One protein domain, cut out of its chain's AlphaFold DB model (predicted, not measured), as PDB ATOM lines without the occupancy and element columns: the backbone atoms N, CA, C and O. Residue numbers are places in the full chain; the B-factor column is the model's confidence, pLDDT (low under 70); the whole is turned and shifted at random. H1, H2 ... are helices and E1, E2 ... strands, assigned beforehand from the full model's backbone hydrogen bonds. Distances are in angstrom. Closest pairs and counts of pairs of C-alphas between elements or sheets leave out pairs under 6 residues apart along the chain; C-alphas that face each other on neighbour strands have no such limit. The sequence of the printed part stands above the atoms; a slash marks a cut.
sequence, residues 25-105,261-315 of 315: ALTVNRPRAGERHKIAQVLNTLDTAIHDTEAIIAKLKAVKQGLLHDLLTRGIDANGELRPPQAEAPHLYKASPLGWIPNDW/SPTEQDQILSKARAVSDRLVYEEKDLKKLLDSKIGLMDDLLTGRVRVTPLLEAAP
ATOM      1  N   ALA A  25      14.560  29.200 108.088       86.31
ATOM      2  CA  ALA A  25      15.452  28.701 109.125       86.31
ATOM      3  C   ALA A  25      15.339  29.479 110.451       86.31
ATOM      4  O   ALA A  25      15.863  29.030 111.474       86.31
ATOM      5  N   LEU A  26      14.660  30.635 110.469       86.38
ATOM      6  CA  LEU A  26      14.499  31.429 111.684       86.38
ATOM      7  C   LEU A  26      13.656  30.692 112.724       86.38
ATOM      8  O   LEU A  26      12.482  30.384 112.525       86.38
ATOM      9  N   THR A  27      14.251  30.488 113.895       85.38
ATOM     10  CA  THR A  27      13.524  30.015 115.071       85.38
ATOM     11  C   THR A  27      12.866  31.205 115.759       85.38
ATOM     12  O   THR A  27      13.542  32.161 116.133       85.38
ATOM     13  N   VAL A  28      11.548  31.143 115.943       85.50
ATOM     14  CA  VAL A  28      10.767  32.180 116.629       85.50
ATOM     15  C   VAL A  28      10.060  31.604 117.846       85.50
ATOM     16  O   VAL A  28       9.627  30.449 117.848       85.50
ATOM     17  N   ASN A  29       9.914  32.417 118.892       84.81
ATOM     18  CA  ASN A  29       9.152  32.025 120.068       84.81
ATOM     19  C   ASN A  29       7.660  31.903 119.711       84.81
ATOM     20  O   ASN A  29       7.071  32.807 119.116       84.81
ATOM     21  N   ARG A  30       7.031  30.788 120.095       88.06
ATOM     22  CA  ARG A  30       5.609  30.522 119.844       88.06
ATOM     23  C   ARG A  30       4.871  30.309 121.172       88.06
ATOM     24  O   ARG A  30       4.647  29.162 121.558       88.06
ATOM     25  N   PRO A  31       4.457  31.388 121.865       88.12
ATOM     26  CA  PRO A  31       3.738  31.273 123.131       88.12
ATOM     27  C   PRO A  31       2.342  30.656 122.944       88.12
ATOM     28  O   PRO A  31       1.864  30.468 121.815       88.12
ATOM     29  N   ARG A  32       1.674  30.309 124.054       90.81
ATOM     30  CA  ARG A  32       0.334  29.686 124.031       90.81
ATOM     31  C   ARG A  32      -0.710  30.638 123.441       90.81
ATOM     32  O   ARG A  32      -0.495  31.842 123.381       90.81
ATOM     33  N   ALA A  33      -1.856  30.113 123.004       89.06
ATOM     34  CA  ALA A  33      -2.876  30.910 122.311       89.06
ATOM     35  C   ALA A  33      -3.337  32.148 123.104       89.06
ATOM     36  O   ALA A  33      -3.340  33.240 122.540       89.06
ATOM     37  N   GLY A  34      -3.637  31.996 124.401       88.69
ATOM     38  CA  GLY A  34      -4.019  33.121 125.267       88.69
ATOM     39  C   GLY A  34      -2.907  34.164 125.415       88.69
ATOM     40  O   GLY A  34      -3.155  35.358 125.282       88.69
ATOM     41  N   GLU A  35      -1.660  33.717 125.582       89.38
ATOM     42  CA  GLU A  35      -0.502  34.616 125.660       89.38
ATOM     43  C   GLU A  35      -0.264  35.359 124.344       89.38
ATOM     44  O   GLU A  35      -0.037  36.562 124.369       89.38
ATOM     45  N   ARG A  36      -0.381  34.688 123.188       91.38
ATOM     46  CA  ARG A  36      -0.278  35.343 121.872       91.38
ATOM     47  C   ARG A  36      -1.310  36.453 121.721       91.38
ATOM     48  O   ARG A  36      -0.959  37.548 121.298       91.38
ATOM     49  N   HIS A  37      -2.564  36.171 122.074       91.81
ATOM     50  CA  HIS A  37      -3.646  37.147 121.963       91.81
ATOM     51  C   HIS A  37      -3.408  38.344 122.888       91.81
ATOM     52  O   HIS A  37      -3.572  39.489 122.476       91.81
ATOM     53  N   LYS A  38      -2.940  38.094 124.117       92.62
ATOM     54  CA  LYS A  38      -2.654  39.155 125.082       92.62
ATOM     55  C   LYS A  38      -1.435  39.994 124.697       92.62
ATOM     56  O   LYS A  38      -1.501  41.214 124.803       92.62
ATOM     57  N   ILE A  39      -0.363  39.374 124.196       93.06
ATOM     58  CA  ILE A  39       0.801  40.085 123.640       93.06
ATOM     59  C   ILE A  39       0.354  40.987 122.483       93.06
ATOM     60  O   ILE A  39       0.675  42.172 122.482       93.06
ATOM     61  N   ALA A  40      -0.434  40.453 121.543       93.06
ATOM     62  CA  ALA A  40      -0.961  41.231 120.425       93.06
ATOM     63  C   ALA A  40      -1.821  42.409 120.907       93.06
ATOM     64  O   ALA A  40      -1.648  43.519 120.422       93.06
ATOM     65  N   GLN A  41      -2.689  42.201 121.901       94.31
ATOM     66  CA  GLN A  41      -3.509  43.265 122.484       94.31
ATOM     67  C   GLN A  41      -2.655  44.386 123.103       94.31
ATOM     68  O   GLN A  41      -2.936  45.564 122.875       94.31
ATOM     69  N   VAL A  42      -1.615  44.038 123.870       93.88
ATOM     70  CA  VAL A  42      -0.704  45.015 124.494       93.88
ATOM     71  C   VAL A  42       0.017  45.839 123.427       93.88
ATOM     72  O   VAL A  42      -0.010  47.067 123.485       93.88
ATOM     73  N   LEU A  43       0.606  45.181 122.425       94.69
ATOM     74  CA  LEU A  43       1.320  45.869 121.346       94.69
ATOM     75  C   LEU A  43       0.375  46.724 120.485       94.69
ATOM     76  O   LEU A  43       0.705  47.864 120.177       94.69
ATOM     77  N   ASN A  44      -0.835  46.237 120.189       96.38
ATOM     78  CA  ASN A  44      -1.832  46.984 119.418       96.38
ATOM     79  C   ASN A  44      -2.341  48.234 120.156       96.38
ATOM     80  O   ASN A  44      -2.676  49.240 119.532       96.38
ATOM     81  N   THR A  45      -2.390  48.189 121.490       96.25
ATOM     82  CA  THR A  45      -2.737  49.361 122.310       96.25
ATOM     83  C   THR A  45      -1.689  50.463 122.146       96.25
ATOM     84  O   THR A  45      -2.046  51.624 121.958       96.25
ATOM     85  N   LEU A  46      -0.401  50.102 122.150       95.69
ATOM     86  CA  LEU A  46       0.678  51.052 121.872       95.69
ATOM     87  C   LEU A  46       0.641  51.566 120.435       95.69
ATOM     88  O   LEU A  46       0.823  52.759 120.227       95.69
ATOM     89  N   ASP A  47       0.381  50.695 119.459       97.62
ATOM     90  CA  ASP A  47       0.260  51.102 118.054       97.62
ATOM     91  C   ASP A  47      -0.857  52.124 117.848       97.62
ATOM     92  O   ASP A  47      -0.667  53.111 117.140       97.62
ATOM     93  N   THR A  48      -1.989  51.926 118.524       97.75
ATOM     94  CA  THR A  48      -3.113  52.868 118.495       97.75
ATOM     95  C   THR A  48      -2.716  54.203 119.130       97.75
ATOM     96  O   THR A  48      -2.888  55.245 118.508       97.75
ATOM     97  N   ALA A  49      -2.094  54.188 120.316       97.69
ATOM     98  CA  ALA A  49      -1.634  55.408 120.981       97.69
ATOM     99  C   ALA A  49      -0.591  56.187 120.153       97.69
ATOM    100  O   ALA A  49      -0.639  57.416 120.094       97.69
ATOM    101  N   ILE A  50       0.336  55.485 119.489       98.12
ATOM    102  CA  ILE A  50       1.317  56.081 118.568       98.12
ATOM    103  C   ILE A  50       0.594  56.768 117.410       98.12
ATOM    104  O   ILE A  50       0.844  57.945 117.160       98.12
ATOM    105  N   HIS A  51      -0.332  56.065 116.752       98.12
ATOM    106  CA  HIS A  51      -1.089  56.607 115.625       98.12
ATOM    107  C   HIS A  51      -1.903  57.850 116.011       98.12
ATOM    108  O   HIS A  51      -1.859  58.868 115.316       98.12
ATOM    109  N   ASP A  52      -2.600  57.799 117.147       97.88
ATOM    110  CA  ASP A  52      -3.388  58.924 117.653       97.88
ATOM    111  C   ASP A  52      -2.494  60.134 117.971       97.88
ATOM    112  O   ASP A  52      -2.828  61.272 117.626       97.88
ATOM    113  N   THR A  53      -1.320  59.900 118.565       97.69
ATOM    114  CA  THR A  53      -0.346  60.960 118.877       97.69
ATOM    115  C   THR A  53       0.228  61.586 117.603       97.69
ATOM    116  O   THR A  53       0.306  62.810 117.492       97.69
ATOM    117  N   GLU A  54       0.567  60.778 116.593       98.25
ATOM    118  CA  GLU A  54       0.997  61.266 115.275       98.25
ATOM    119  C   GLU A  54      -0.085  62.137 114.613       98.25
ATOM    120  O   GLU A  54       0.219  63.209 114.076       98.25
ATOM    121  N   ALA A  55      -1.355  61.732 114.706       97.94
ATOM    122  CA  ALA A  55      -2.484  62.506 114.198       97.94
ATOM    123  C   ALA A  55      -2.654  63.845 114.942       97.94
ATOM    124  O   ALA A  55      -2.896  64.882 114.310       97.94
ATOM    125  N   ILE A  56      -2.478  63.861 116.270       97.38
ATOM    126  CA  ILE A  56      -2.480  65.091 117.076       97.38
ATOM    127  C   ILE A  56      -1.348  66.025 116.634       97.38
ATOM    128  O   ILE A  56      -1.600  67.208 116.391       97.38
ATOM    129  N   ILE A  57      -0.125  65.513 116.470       97.69
ATOM    130  CA  ILE A  57       1.031  66.296 116.007       97.69
ATOM    131  C   ILE A  57       0.752  66.900 114.628       97.69
ATOM    132  O   ILE A  57       0.967  68.098 114.428       97.69
ATOM    133  N   ALA A  58       0.233  66.112 113.682       97.19
ATOM    134  CA  ALA A  58      -0.113  66.597 112.347       97.19
ATOM    135  C   ALA A  58      -1.152  67.732 112.404       97.19
ATOM    136  O   ALA A  58      -0.977  68.779 111.771       97.19
ATOM    137  N   LYS A  59      -2.197  67.573 113.227       96.94
ATOM    138  CA  LYS A  59      -3.219  68.604 113.447       96.94
ATOM    139  C   LYS A  59      -2.630  69.869 114.072       96.94
ATOM    140  O   LYS A  59      -2.942  70.969 113.624       96.94
ATOM    141  N   LEU A  60      -1.763  69.738 115.076       96.50
ATOM    142  CA  LEU A  60      -1.098  70.874 115.717       96.50
ATOM    143  C   LEU A  60      -0.176  71.622 114.750       96.50
ATOM    144  O   LEU A  60      -0.162  72.851 114.775       96.50
ATOM    145  N   LYS A  61       0.538  70.920 113.859       95.88
ATOM    146  CA  LYS A  61       1.347  71.548 112.798       95.88
ATOM    147  C   LYS A  61       0.479  72.385 111.856       95.88
ATOM    148  O   LYS A  61       0.819  73.537 111.592       95.88
ATOM    149  N   ALA A  62      -0.669  71.855 111.427       96.38
ATOM    150  CA  ALA A  62      -1.615  72.590 110.585       96.38
ATOM    151  C   ALA A  62      -2.200  73.824 111.299       96.38
ATOM    152  O   ALA A  62      -2.206  74.922 110.740       96.38
ATOM    153  N   VAL A  63      -2.623  73.673 112.561       96.00
ATOM    154  CA  VAL A  63      -3.126  74.788 113.384       96.00
ATOM    155  C   VAL A  63      -2.049  75.852 113.583       96.00
ATOM    156  O   VAL A  63      -2.329  77.034 113.408       96.00
ATOM    157  N   LYS A  64      -0.807  75.457 113.892       95.12
ATOM    158  CA  LYS A  64       0.327  76.380 114.037       95.12
ATOM    159  C   LYS A  64       0.566  77.169 112.755       95.12
ATOM    160  O   LYS A  64       0.766  78.377 112.824       95.12
ATOM    161  N   GLN A  65       0.535  76.513 111.597       94.94
ATOM    162  CA  GLN A  65       0.731  77.182 110.313       94.94
ATOM    163  C   GLN A  65      -0.360  78.227 110.039       94.94
ATOM    164  O   GLN A  65      -0.029  79.347 109.653       94.94
ATOM    165  N   GLY A  66      -1.633  77.886 110.267       96.31
ATOM    166  CA  GLY A  66      -2.752  78.825 110.121       96.31
ATOM    167  C   GLY A  66      -2.669  79.989 111.109       96.31
ATOM    168  O   GLY A  66      -2.746  81.147 110.710       96.31
ATOM    169  N   LEU A  67      -2.394  79.696 112.383       96.25
ATOM    170  CA  LEU A  67      -2.233  80.712 113.421       96.25
ATOM    171  C   LEU A  67      -1.077  81.669 113.108       96.25
ATOM    172  O   LEU A  67      -1.239  82.878 113.223       96.25
ATOM    173  N   LEU A  68       0.087  81.156 112.701       96.62
ATOM    174  CA  LEU A  68       1.224  81.999 112.324       96.62
ATOM    175  C   LEU A  68       0.920  82.837 111.083       96.62
ATOM    176  O   LEU A  68       1.319  83.996 111.033       96.62
ATOM    177  N   HIS A  69       0.210  82.281 110.097       96.25
ATOM    178  CA  HIS A  69      -0.242  83.056 108.944       96.25
ATOM    179  C   HIS A  69      -1.082  84.252 109.394       96.25
ATOM    180  O   HIS A  69      -0.795  85.384 109.015       96.25
ATOM    181  N   ASP A  70      -2.060  84.008 110.256       96.75
ATOM    182  CA  ASP A  70      -2.969  85.029 110.754       96.75
ATOM    183  C   ASP A  70      -2.265  86.080 111.622       96.75
ATOM    184  O   ASP A  70      -2.375  87.279 111.362       96.75
ATOM    185  N   LEU A  71      -1.470  85.645 112.603       97.56
ATOM    186  CA  LEU A  71      -0.735  86.538 113.499       97.56
ATOM    187  C   LEU A  71       0.260  87.429 112.746       97.56
ATOM    188  O   LEU A  71       0.409  88.597 113.088       97.56
ATOM    189  N   LEU A  72       0.935  86.905 111.719       97.06
ATOM    190  CA  LEU A  72       1.978  87.633 110.983       97.06
ATOM    191  C   LEU A  72       1.447  88.459 109.801       97.06
ATOM    192  O   LEU A  72       2.240  89.128 109.138       97.06
ATOM    193  N   THR A  73       0.142  88.405 109.514       95.44
ATOM    194  CA  THR A  73      -0.501  89.195 108.443       95.44
ATOM    195  C   THR A  73      -1.512  90.202 108.978       95.44
ATOM    196  O   THR A  73      -1.618  91.303 108.441       95.44
ATOM    197  N   ARG A  74      -2.247  89.842 110.035       95.69
ATOM    198  CA  ARG A  74      -3.339  90.643 110.610       95.69
ATOM    199  C   ARG A  74      -3.043  91.130 112.025       95.69
ATOM    200  O   ARG A  74      -3.647  92.101 112.482       95.69
ATOM    201  N   GLY A  75      -2.101  90.489 112.711       96.56
ATOM    202  CA  GLY A  75      -1.775  90.822 114.089       96.56
ATOM    203  C   GLY A  75      -2.956  90.631 115.031       96.56
ATOM    204  O   GLY A  75      -3.903  89.895 114.749       96.56
ATOM    205  N   ILE A  76      -2.889  91.320 116.159       96.00
ATOM    206  CA  ILE A  76      -3.892  91.261 117.219       96.00
ATOM    207  C   ILE A  76      -4.301  92.666 117.654       96.00
ATOM    208  O   ILE A  76      -3.504  93.598 117.606       96.00
ATOM    209  N   ASP A  77      -5.556  92.827 118.044       93.56
ATOM    210  CA  ASP A  77      -6.098  94.099 118.499       93.56
ATOM    211  C   ASP A  77      -5.694  94.432 119.949       93.56
ATOM    212  O   ASP A  77      -4.961  93.697 120.614       93.56
ATOM    213  N   ALA A  78      -6.195  95.559 120.459       89.94
ATOM    214  CA  ALA A  78      -5.922  96.015 121.822       89.94
ATOM    215  C   ALA A  78      -6.442  95.064 122.920       89.94
ATOM    216  O   ALA A  78      -5.950  95.118 124.047       89.94
ATOM    217  N   ASN A  79      -7.400  94.189 122.602       92.19
ATOM    218  CA  ASN A  79      -7.914  93.166 123.514       92.19
ATOM    219  C   ASN A  79      -7.076  91.877 123.460       92.19
ATOM    220  O   ASN A  79      -7.318  90.937 124.216       92.19
ATOM    221  N   GLY A  80      -6.079  91.821 122.571       91.81
ATOM    222  CA  GLY A  80      -5.285  90.632 122.314       91.81
ATOM    223  C   GLY A  80      -6.040  89.588 121.491       91.81
ATOM    224  O   GLY A  80      -5.677  88.409 121.532       91.81
ATOM    225  N   GLU A  81      -7.083  89.973 120.758       94.81
ATOM    226  CA  GLU A  81      -7.805  89.101 119.836       94.81
ATOM    227  C   GLU A  81      -7.274  89.258 118.414       94.81
ATOM    228  O   GLU A  81      -6.685  90.272 118.051       94.81
ATOM    229  N   LEU A  82      -7.432  88.227 117.589       96.25
ATOM    230  CA  LEU A  82      -6.973  88.281 116.207       96.25
ATOM    231  C   LEU A  82      -7.812  89.296 115.419       96.25
ATOM    232  O   LEU A  82      -9.037  89.175 115.386       96.25
ATOM    233  N   ARG A  83      -7.170  90.252 114.731       97.12
ATOM    234  CA  ARG A  83      -7.910  91.222 113.908       97.12
ATOM    235  C   ARG A  83      -8.680  90.495 112.796       97.12
ATOM    236  O   ARG A  83      -8.112  89.588 112.180       97.12
ATOM    237  N   PRO A  84      -9.926  90.885 112.472       96.56
ATOM    238  CA  PRO A  84     -10.701  90.262 111.396       96.56
ATOM    239  C   PRO A  84     -10.007  90.413 110.033       96.56
ATOM    240  O   PRO A  84      -9.217  91.345 109.855       96.56
ATOM    241  N   PRO A  85     -10.261  89.523 109.058       95.44
ATOM    242  CA  PRO A  85      -9.680  89.620 107.724       95.44
ATOM    243  C   PRO A  85      -9.936  90.974 107.057       95.44
ATOM    244  O   PRO A  85     -10.990  91.583 107.231       95.44
ATOM    245  N   GLN A  86      -8.996  91.417 106.217       94.31
ATOM    246  CA  GLN A  86      -9.120  92.683 105.485       94.31
ATOM    247  C   GLN A  86     -10.395  92.759 104.625       94.31
ATOM    248  O   GLN A  86     -10.952  93.842 104.476       94.31
ATOM    249  N   ALA A  87     -10.892  91.626 104.115       94.94
ATOM    250  CA  ALA A  87     -12.141  91.563 103.353       94.94
ATOM    251  C   ALA A  87     -13.390  91.901 104.193       94.94
ATOM    252  O   ALA A  87     -14.368  92.407 103.651       94.94
ATOM    253  N   GLU A  88     -13.355  91.640 105.503       96.25
ATOM    254  CA  GLU A  88     -14.462  91.895 106.434       96.25
ATOM    255  C   GLU A  88     -14.355  93.285 107.077       96.25
ATOM    256  O   GLU A  88     -15.364  93.960 107.275       96.25
ATOM    257  N   ALA A  89     -13.134  93.746 107.369       96.12
ATOM    258  CA  ALA A  89     -12.878  95.026 108.032       96.12
ATOM    259  C   ALA A  89     -11.744  95.823 107.351       96.12
ATOM    260  O   ALA A  89     -10.687  96.042 107.950       96.12
ATOM    261  N   PRO A  90     -11.936  96.310 106.111       96.00
ATOM    262  CA  PRO A  90     -10.874  96.960 105.337       96.00
ATOM    263  C   PRO A  90     -10.342  98.245 105.983       96.00
ATOM    264  O   PRO A  90      -9.181  98.589 105.788       96.00
ATOM    265  N   HIS A  91     -11.158  98.925 106.793       96.56
ATOM    266  CA  HIS A  91     -10.790 100.153 107.500       96.56
ATOM    267  C   HIS A  91      -9.689  99.960 108.557       96.56
ATOM    268  O   HIS A  91      -9.095 100.948 108.976       96.56
ATOM    269  N   LEU A  92      -9.396  98.720 108.975       97.19
ATOM    270  CA  LEU A  92      -8.310  98.398 109.912       97.19
ATOM    271  C   LEU A  92      -6.941  98.241 109.231       97.19
ATOM    272  O   LEU A  92      -5.940  98.044 109.922       97.19
ATOM    273  N   TYR A  93      -6.885  98.309 107.897       98.00
ATOM    274  CA  TYR A  93      -5.696  97.999 107.111       98.00
ATOM    275  C   TYR A  93      -5.307  99.147 106.176       98.00
ATOM    276  O   TYR A  93      -6.157  99.814 105.588       98.00
ATOM    277  N   LYS A  94      -3.998  99.295 105.953       97.38
ATOM    278  CA  LYS A  94      -3.401 100.222 104.985       97.38
ATOM    279  C   LYS A  94      -2.586  99.477 103.933       97.38
ATOM    280  O   LYS A  94      -2.043  98.399 104.186       97.38
ATOM    281  N   ALA A  95      -2.486 100.065 102.744       96.81
ATOM    282  CA  ALA A  95      -1.596  99.573 101.702       96.81
ATOM    283  C   ALA A  95      -0.128  99.828 102.087       96.81
ATOM    284  O   ALA A  95       0.211 100.876 102.633       96.81
ATOM    285  N   SER A  96       0.748  98.874 101.783       95.94
ATOM    286  CA  SER A  96       2.189  98.959 102.038       95.94
ATOM    287  C   SER A  96       2.978  98.198 100.961       95.94
ATOM    288  O   SER A  96       2.382  97.433 100.194       95.94
ATOM    289  N   PRO A  97       4.320  98.312 100.923       93.94
ATOM    290  CA  PRO A  97       5.160  97.481 100.054       93.94
ATOM    291  C   PRO A  97       4.990  95.965 100.267       93.94
ATOM    292  O   PRO A  97       5.354  95.178  99.398       93.94
ATOM    293  N   LEU A  98       4.436  95.547 101.409       94.00
ATOM    294  CA  LEU A  98       4.176  94.146 101.739       94.00
ATOM    295  C   LEU A  98       2.777  93.673 101.311       94.00
ATOM    296  O   LEU A  98       2.463  92.492 101.444       94.00
ATOM    297  N   GLY A  99       1.945  94.572 100.782       93.69
ATOM    298  CA  GLY A  99       0.505  94.383 100.638       93.69
ATOM    299  C   GLY A  99      -0.256  95.082 101.765       93.69
ATOM    300  O   GLY A  99       0.223  96.067 102.329       93.69
ATOM    301  N   TRP A 100      -1.448  94.591 102.082       95.38
ATOM    302  CA  TRP A 100      -2.260  95.141 103.166       95.38
ATOM    303  C   TRP A 100      -1.709  94.712 104.525       95.38
ATOM    304  O   TRP A 100      -1.517  93.522 104.762       95.38
ATOM    305  N   ILE A 101      -1.461  95.684 105.397       97.25
ATOM    306  CA  ILE A 101      -1.040  95.477 106.791       97.25
ATOM    307  C   ILE A 101      -1.953  96.277 107.723       97.25
ATOM    308  O   ILE A 101      -2.553  97.250 107.263       97.25
ATOM    309  N   PRO A 102      -2.077  95.907 109.009       97.88
ATOM    310  CA  PRO A 102      -2.805  96.707 109.988       97.88
ATOM    311  C   PRO A 102      -2.345  98.170 110.008       97.88
ATOM    312  O   PRO A 102      -1.163  98.462 109.815       97.88
ATOM    313  N   ASN A 103      -3.269  99.099 110.260       96.62
ATOM    314  CA  ASN A 103      -2.972 100.537 110.269       96.62
ATOM    315  C   ASN A 103      -1.853 100.912 111.247       96.62
ATOM    316  O   ASN A 103      -1.021 101.762 110.925       96.62
ATOM    317  N   ASP A 104      -1.818 100.239 112.396       94.88
ATOM    318  CA  ASP A 104      -0.861 100.487 113.478       94.88
ATOM    319  C   ASP A 104       0.529  99.890 113.202       94.88
ATOM    320  O   ASP A 104       1.467 100.123 113.960       94.88
ATOM    321  N   TRP A 105       0.675  99.089 112.141       96.94
ATOM    322  CA  TRP A 105       1.947  98.467 111.784       96.94
ATOM    323  C   TRP A 105       2.764  99.371 110.871       96.94
ATOM    324  O   TRP A 105       2.244  99.972 109.930       96.94
ATOM    325  N   SER A 261       3.818  97.312 117.278       95.62
ATOM    326  CA  SER A 261       4.349  97.811 118.552       95.62
ATOM    327  C   SER A 261       5.077  96.693 119.327       95.62
ATOM    328  O   SER A 261       4.675  95.530 119.227       95.62
ATOM    329  N   PRO A 262       6.113  96.997 120.134       94.56
ATOM    330  CA  PRO A 262       6.807  95.980 120.934       94.56
ATOM    331  C   PRO A 262       5.862  95.139 121.807       94.56
ATOM    332  O   PRO A 262       6.013  93.924 121.892       94.56
ATOM    333  N   THR A 263       4.825  95.763 122.374       95.06
ATOM    334  CA  THR A 263       3.789  95.070 123.153       95.06
ATOM    335  C   THR A 263       3.010  94.057 122.314       95.06
ATOM    336  O   THR A 263       2.777  92.934 122.760       95.06
ATOM    337  N   GLU A 264       2.626  94.422 121.090       97.25
ATOM    338  CA  GLU A 264       1.942  93.502 120.179       97.25
ATOM    339  C   GLU A 264       2.877  92.361 119.729       97.25
ATOM    340  O   GLU A 264       2.444  91.212 119.662       97.25
ATOM    341  N   GLN A 265       4.173  92.631 119.509       97.12
ATOM    342  CA  GLN A 265       5.170  91.591 119.207       97.12
ATOM    343  C   GLN A 265       5.238  90.532 120.324       97.12
ATOM    344  O   GLN A 265       5.187  89.335 120.034       97.12
ATOM    345  N   ASP A 266       5.297  90.956 121.591       95.56
ATOM    346  CA  ASP A 266       5.349  90.055 122.752       95.56
ATOM    347  C   ASP A 266       4.079  89.203 122.885       95.56
ATOM    348  O   ASP A 266       4.136  87.997 123.146       95.56
ATOM    349  N   GLN A 267       2.913  89.806 122.664       96.50
ATOM    350  CA  GLN A 267       1.638  89.097 122.704       96.50
ATOM    351  C   GLN A 267       1.501  88.082 121.552       96.50
ATOM    352  O   GLN A 267       1.042  86.956 121.773       96.50
ATOM    353  N   ILE A 268       1.941  88.436 120.338       97.31
ATOM    354  CA  ILE A 268       1.997  87.508 119.199       97.31
ATOM    355  C   ILE A 268       2.917  86.323 119.529       97.31
ATOM    356  O   ILE A 268       2.531  85.168 119.329       97.31
ATOM    357  N   LEU A 269       4.107  86.595 120.074       96.19
ATOM    358  CA  LEU A 269       5.056  85.562 120.493       96.19
ATOM    359  C   LEU A 269       4.449  84.629 121.546       96.19
ATOM    360  O   LEU A 269       4.565  83.410 121.424       96.19
ATOM    361  N   SER A 270       3.753  85.180 122.542       95.31
ATOM    362  CA  SER A 270       3.079  84.400 123.584       95.31
ATOM    363  C   SER A 270       2.039  83.430 123.005       95.31
ATOM    364  O   SER A 270       2.052  82.235 123.318       95.31
ATOM    365  N   LYS A 271       1.188  83.897 122.079       94.56
ATOM    366  CA  LYS A 271       0.186  83.046 121.412       94.56
ATOM    367  C   LYS A 271       0.824  81.956 120.550       94.56
ATOM    368  O   LYS A 271       0.394  80.804 120.600       94.56
ATOM    369  N   ALA A 272       1.859  82.296 119.782       94.25
ATOM    370  CA  ALA A 272       2.587  81.334 118.955       94.25
ATOM    371  C   ALA A 272       3.313  80.268 119.800       94.25
ATOM    372  O   ALA A 272       3.404  79.095 119.406       94.25
ATOM    373  N   ARG A 273       3.801  80.661 120.981       93.38
ATOM    374  CA  ARG A 273       4.475  79.772 121.924       93.38
ATOM    375  C   ARG A 273       3.535  78.711 122.488       93.38
ATOM    376  O   ARG A 273       3.917  77.550 122.488       93.38
ATOM    377  N   ALA A 274       2.305  79.055 122.867       90.88
ATOM    378  CA  ALA A 274       1.363  78.091 123.449       90.88
ATOM    379  C   ALA A 274       1.127  76.853 122.555       90.88
ATOM    380  O   ALA A 274       1.107  75.720 123.035       90.88
ATOM    381  N   VAL A 275       1.001  77.053 121.237       91.31
ATOM    382  CA  VAL A 275       0.856  75.942 120.277       91.31
ATOM    383  C   VAL A 275       2.174  75.188 120.093       91.31
ATOM    384  O   VAL A 275       2.174  73.963 119.975       91.31
ATOM    385  N   SER A 276       3.299  75.905 120.084       91.19
ATOM    386  CA  SER A 276       4.627  75.305 119.929       91.19
ATOM    387  C   SER A 276       5.020  74.444 121.134       91.19
ATOM    388  O   SER A 276       5.515  73.341 120.939       91.19
ATOM    389  N   ASP A 277       4.734  74.890 122.357       92.81
ATOM    390  CA  ASP A 277       5.013  74.145 123.589       92.81
ATOM    391  C   ASP A 277       4.211  72.837 123.626       92.81
ATOM    392  O   ASP A 277       4.747  71.780 123.970       92.81
ATOM    393  N   ARG A 278       2.944  72.873 123.186       94.00
ATOM    394  CA  ARG A 278       2.138  71.658 123.039       94.00
ATOM    395  C   ARG A 278       2.722  70.720 121.985       94.00
ATOM    396  O   ARG A 278       2.823  69.531 122.245       94.00
ATOM    397  N   LEU A 279       3.141  71.236 120.829       93.81
ATOM    398  CA  LEU A 279       3.774  70.420 119.790       93.81
ATOM    399  C   LEU A 279       5.004  69.671 120.331       93.81
ATOM    400  O   LEU A 279       5.114  68.464 120.140       93.81
ATOM    401  N   VAL A 280       5.885  70.376 121.047       92.62
ATOM    402  CA  VAL A 280       7.094  69.795 121.654       92.62
ATOM    403  C   VAL A 280       6.738  68.713 122.676       92.62
ATOM    404  O   VAL A 280       7.409  67.682 122.744       92.62
ATOM    405  N   TYR A 281       5.685  68.926 123.470       95.44
ATOM    406  CA  TYR A 281       5.201  67.926 124.418       95.44
ATOM    407  C   TYR A 281       4.752  66.637 123.712       95.44
ATOM    408  O   TYR A 281       5.216  65.560 124.084       95.44
ATOM    409  N   GLU A 282       3.913  66.746 122.678       96.88
ATOM    410  CA  GLU A 282       3.403  65.583 121.936       96.88
ATOM    411  C   GLU A 282       4.533  64.850 121.191       96.88
ATOM    412  O   GLU A 282       4.591  63.624 121.201       96.88
ATOM    413  N   GLU A 283       5.495  65.572 120.599       95.44
ATOM    414  CA  GLU A 283       6.665  64.961 119.944       95.44
ATOM    415  C   GLU A 283       7.550  64.195 120.946       95.44
ATOM    416  O   GLU A 283       8.070  63.115 120.641       95.44
ATOM    417  N   LYS A 284       7.684  64.710 122.176       95.75
ATOM    418  CA  LYS A 284       8.373  64.005 123.264       95.75
ATOM    419  C   LYS A 284       7.605  62.759 123.707       95.75
ATOM    420  O   LYS A 284       8.243  61.755 124.025       95.75
ATOM    421  N   ASP A 285       6.279  62.817 123.762       96.56
ATOM    422  CA  ASP A 285       5.455  61.675 124.153       96.56
ATOM    423  C   ASP A 285       5.469  60.569 123.093       96.56
ATOM    424  O   ASP A 285       5.740  59.412 123.416       96.56
ATOM    425  N   LEU A 286       5.360  60.940 121.814       97.88
ATOM    426  CA  LEU A 286       5.532  60.023 120.687       97.88
ATOM    427  C   LEU A 286       6.863  59.268 120.776       97.88
ATOM    428  O   LEU A 286       6.898  58.044 120.637       97.88
ATOM    429  N   LYS A 287       7.963  59.974 121.070       97.00
ATOM    430  CA  LYS A 287       9.271  59.333 121.260       97.00
ATOM    431  C   LYS A 287       9.244  58.294 122.386       97.00
ATOM    432  O   LYS A 287       9.760  57.195 122.202       97.00
ATOM    433  N   LYS A 288       8.629  58.609 123.530       96.81
ATOM    434  CA  LYS A 288       8.507  57.659 124.651       96.81
ATOM    435  C   LYS A 288       7.672  56.438 124.280       96.81
ATOM    436  O   LYS A 288       8.032  55.332 124.680       96.81
ATOM    437  N   LEU A 289       6.574  56.622 123.546       97.12
ATOM    438  CA  LEU A 289       5.726  55.523 123.084       97.12
ATOM    439  C   LEU A 289       6.492  54.598 122.133       97.12
ATOM    440  O   LEU A 289       6.433  53.380 122.291       97.12
ATOM    441  N   LEU A 290       7.268  55.164 121.205       96.81
ATOM    442  CA  LEU A 290       8.135  54.403 120.302       96.81
ATOM    443  C   LEU A 290       9.207  53.616 121.068       96.81
ATOM    444  O   LEU A 290       9.348  52.412 120.852       96.81
ATOM    445  N   ASP A 291       9.915  54.264 121.996       95.56
ATOM    446  CA  ASP A 291      10.945  53.615 122.816       95.56
ATOM    447  C   ASP A 291      10.327  52.488 123.680       95.56
ATOM    448  O   ASP A 291      10.861  51.376 123.743       95.56
ATOM    449  N   SER A 292       9.145  52.726 124.262       95.38
ATOM    450  CA  SER A 292       8.392  51.734 125.047       95.38
ATOM    451  C   SER A 292       7.922  50.557 124.196       95.38
ATOM    452  O   SER A 292       8.015  49.408 124.628       95.38
ATOM    453  N   LYS A 293       7.451  50.815 122.971       94.56
ATOM    454  CA  LYS A 293       7.066  49.770 122.018       94.56
ATOM    455  C   LYS A 293       8.257  48.893 121.665       94.56
ATOM    456  O   LYS A 293       8.127  47.674 121.702       94.56
ATOM    457  N   ILE A 294       9.414  49.482 121.363       92.81
ATOM    458  CA  ILE A 294      10.628  48.717 121.051       92.81
ATOM    459  C   ILE A 294      11.025  47.827 122.237       92.81
ATOM    460  O   ILE A 294      11.303  46.644 122.031       92.81
ATOM    461  N   GLY A 295      11.001  48.367 123.461       92.81
ATOM    462  CA  GLY A 295      11.291  47.610 124.681       92.81
ATOM    463  C   GLY A 295      10.312  46.456 124.909       92.81
ATOM    464  O   GLY A 295      10.729  45.308 125.048       92.81
ATOM    465  N   LEU A 296       9.004  46.724 124.847       92.88
ATOM    466  CA  LEU A 296       7.975  45.697 125.036       92.88
ATOM    467  C   LEU A 296       7.987  44.638 123.934       92.88
ATOM    468  O   LEU A 296       7.750  43.467 124.213       92.88
ATOM    469  N   MET A 297       8.284  45.010 122.690       92.44
ATOM    470  CA  MET A 297       8.478  44.030 121.624       92.44
ATOM    471  C   MET A 297       9.656  43.105 121.934       92.44
ATOM    472  O   MET A 297       9.524  41.896 121.754       92.44
ATOM    473  N   ASP A 298      10.782  43.633 122.423       90.06
ATOM    474  CA  ASP A 298      11.915  42.799 122.831       90.06
ATOM    475  C   ASP A 298      11.526  41.861 123.980       90.06
ATOM    476  O   ASP A 298      11.705  40.651 123.865       90.06
ATOM    477  N   ASP A 299      10.911  42.374 125.044       91.12
ATOM    478  CA  ASP A 299      10.546  41.581 126.221       91.12
ATOM    479  C   ASP A 299       9.502  40.498 125.925       91.12
ATOM    480  O   ASP A 299       9.682  39.328 126.286       91.12
ATOM    481  N   LEU A 300       8.413  40.873 125.248       91.75
ATOM    482  CA  LEU A 300       7.259  40.004 125.028       91.75
ATOM    483  C   LEU A 300       7.505  38.981 123.916       91.75
ATOM    484  O   LEU A 300       7.103  37.824 124.051       91.75
ATOM    485  N   LEU A 301       8.174  39.371 122.821       90.31
ATOM    486  CA  LEU A 301       8.405  38.468 121.687       90.31
ATOM    487  C   LEU A 301       9.575  37.513 121.941       90.31
ATOM    488  O   LEU A 301       9.541  36.377 121.470       90.31
ATOM    489  N   THR A 302      10.573  37.910 122.740       88.56
ATOM    490  CA  THR A 302      11.616  36.971 123.202       88.56
ATOM    491  C   THR A 302      11.147  36.101 124.369       88.56
ATOM    492  O   THR A 302      11.725  35.046 124.618       88.56
ATOM    493  N   GLY A 303      10.066  36.494 125.052       85.75
ATOM    494  CA  GLY A 303       9.520  35.782 126.206       85.75
ATOM    495  C   GLY A 303      10.285  36.023 127.511       85.75
ATOM    496  O   GLY A 303      10.043  35.290 128.470       85.75
ATOM    497  N   ARG A 304      11.171  37.032 127.560       88.19
ATOM    498  CA  ARG A 304      11.833  37.498 128.793       88.19
ATOM    499  C   ARG A 304      10.815  37.920 129.845       88.19
ATOM    500  O   ARG A 304      10.981  37.596 131.017       88.19
ATOM    501  N   VAL A 305       9.742  38.577 129.407       90.62
ATOM    502  CA  VAL A 305       8.571  38.884 130.231       90.62
ATOM    503  C   VAL A 305       7.370  38.122 129.682       90.62
ATOM    504  O   VAL A 305       7.113  38.100 128.477       90.62
ATOM    505  N   ARG A 306       6.620  37.475 130.576       87.81
ATOM    506  CA  ARG A 306       5.440  36.678 130.229       87.81
ATOM    507  C   ARG A 306       4.172  37.416 130.629       87.81
ATOM    508  O   ARG A 306       4.084  37.971 131.716       87.81
ATOM    509  N   VAL A 307       3.158  37.356 129.770       86.94
ATOM    510  CA  VAL A 307       1.827  37.933 130.033       86.94
ATOM    511  C   VAL A 307       0.908  36.998 130.824       86.94
ATOM    512  O   VAL A 307      -0.249  37.334 131.045       86.94
ATOM    513  N   THR A 308       1.394  35.826 131.247       78.88
ATOM    514  CA  THR A 308       0.626  34.831 132.015       78.88
ATOM    515  C   THR A 308      -0.070  35.426 133.251       78.88
ATOM    516  O   THR A 308      -1.266  35.188 133.394       78.88
ATOM    517  N   PRO A 309       0.575  36.296 134.061       78.44
ATOM    518  CA  PRO A 309      -0.090  36.930 135.207       78.44
ATOM    519  C   PRO A 309      -1.290  37.810 134.822       78.44
ATOM    520  O   PRO A 309      -2.234  37.957 135.589       78.44
ATOM    521  N   LEU A 310      -1.290  38.380 133.611       74.06
ATOM    522  CA  LEU A 310      -2.399  39.199 133.101       74.06
ATOM    523  C   LEU A 310      -3.587  38.360 132.609       74.06
ATOM    524  O   LEU A 310      -4.647  38.920 132.341       74.06
ATOM    525  N   LEU A 311      -3.398  37.050 132.425       70.00
ATOM    526  CA  LEU A 311      -4.460  36.107 132.072       70.00
ATOM    527  C   LEU A 311      -5.153  35.555 133.323       70.00
ATOM    528  O   LEU A 311      -6.337  35.257 133.267       70.00
ATOM    529  N   GLU A 312      -4.425  35.445 134.437       67.44
ATOM    530  CA  GLU A 312      -4.937  34.964 135.730       67.44
ATOM    531  C   GLU A 312      -5.742  36.034 136.489       67.44
ATOM    532  O   GLU A 312      -6.563  35.704 137.337       67.44
ATOM    533  N   ALA A 313      -5.534  37.315 136.165       56.69
ATOM    534  CA  ALA A 313      -6.221  38.456 136.775       56.69
ATOM    535  C   ALA A 313      -7.512  38.896 136.047       56.69
ATOM    536  O   ALA A 313      -8.139  39.873 136.458       56.69
ATOM    537  N   ALA A 314      -7.898  38.230 134.953       48.38
ATOM    538  CA  ALA A 314      -9.157  38.496 134.257       48.38
ATOM    539  C   ALA A 314     -10.282  37.641 134.885       48.38
ATOM    540  O   ALA A 314     -10.114  36.421 134.920       48.38
ATOM    541  N   PRO A 315     -11.369  38.242 135.413       46.91
ATOM    542  CA  PRO A 315     -12.486  37.508 136.013       46.91
ATOM    543  C   PRO A 315     -13.279  36.675 134.998       46.91
ATOM    544  O   PRO A 315     -13.310  37.056 133.802       46.91
TER     545      PRO A 315
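This is residues 25 to 105 and 261 to 315 of the 315 residues of the protein "Type I restriction enzyme S subunit" of Thiocapsa rosea (UniProt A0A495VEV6). Two long helices, H1 and H2, lie side by side over most of their length and run opposite ways, making a long, thin pair with a small head at one end; the head is the two-stranded hairpin E1 and E2 together with the long unnamed stretch of residues 75 to 92. At the other end of the pair lie the short helix H3 and the first printed residues, 25 to 32, which run off on opposite sides. The printed part has 136 residues with three named helices and two named strands, in the order H1, E1, E2, H2, H3; the sheet's order is E1, E2, antiparallel, and the class is mostly helix. The whole is extended, with a radius of gyration of the C-alphas of 25.4 A, and its outline is elongated, spanning 73 by 39 by 26 A.

The sheet consists of E1, residues 93 to 96, and E2, residues 99 to 102, which form a hairpin. These two strands are antiparallel, with 139 degrees between their N-to-C directions. The C-alphas of residues 93 and 102 face each other at 4.3 A. Across the pair, N 94 and O 101 are within hydrogen-bond range at 2.8 A, as are N 99 and O 96 at 3.0 A. H1, residues 33 to 74, comes near this sheet with its residues 72 to 74; the closest C-alphas of H1 and E2 are those of Arg 74 and Pro 102, 6.1 A apart. H2, residues 262 to 302, touches H1 with 28 pairs of C-alphas within 8 A. Their closest C-alphas are those of Ile 50 and Leu 286, 6.1 A apart, and their centres are 10.5 A apart. Their lines stand at a shallow tilt of 15 degrees, and they run opposite ways. H2 has a kink of 25 degrees near residue 272. H3, residues 308 to 312, touches H1 with 4 pairs of C-alphas within 8 A. H1 touches H3 with residues 34 to 38 alone; the closest C-alphas of the two helices are those of Glu 35 and Thr 308, 6.5 A apart. H3 is apart from H2, although it follows H2 in the chain. E1 is apart from H2 and from H3, and E2 is apart from H3. In H1 and H3 every O i to N i+4 pair is within hydrogen-bond range; in H2 36 of 37 are.

E1 runs from Tyr 93 to Ser 96 and E2 from Gly 99 to Pro 102, with C-alpha 99 at (0.505, 94.383, 100.638). H1 runs from Ala 33, whose C-alpha is at (-2.876, 30.910, 122.311), to Arg 74, and measures 60.9 A from first to last C-alpha. H2 begins at Pro 262, with its C-alpha at (6.807, 95.980, 120.934), and reaches Thr 302 after 59.2 A. H3 runs from Thr 308 to Glu 312, where C-alpha 312 is at (-4.937, 34.964, 135.730).

The two C-alphas farthest apart are those of Ala 25 and His 91, 76.1 A. Residues 106 to 260 of the chain are not printed, and C-alphas 105 and 261 are 7.2 A apart across this cut, which falls in the link from E2 to H2. Of the links that are printed whole, H1 to E1 is long, with 18 residues, while E1 to E2 and H2 to H3 are tight. The printed part ends at Pro 315, the chain's last residue. The mean pLDDT of the printed part is 92.6; residues 312 to 315 are under 70.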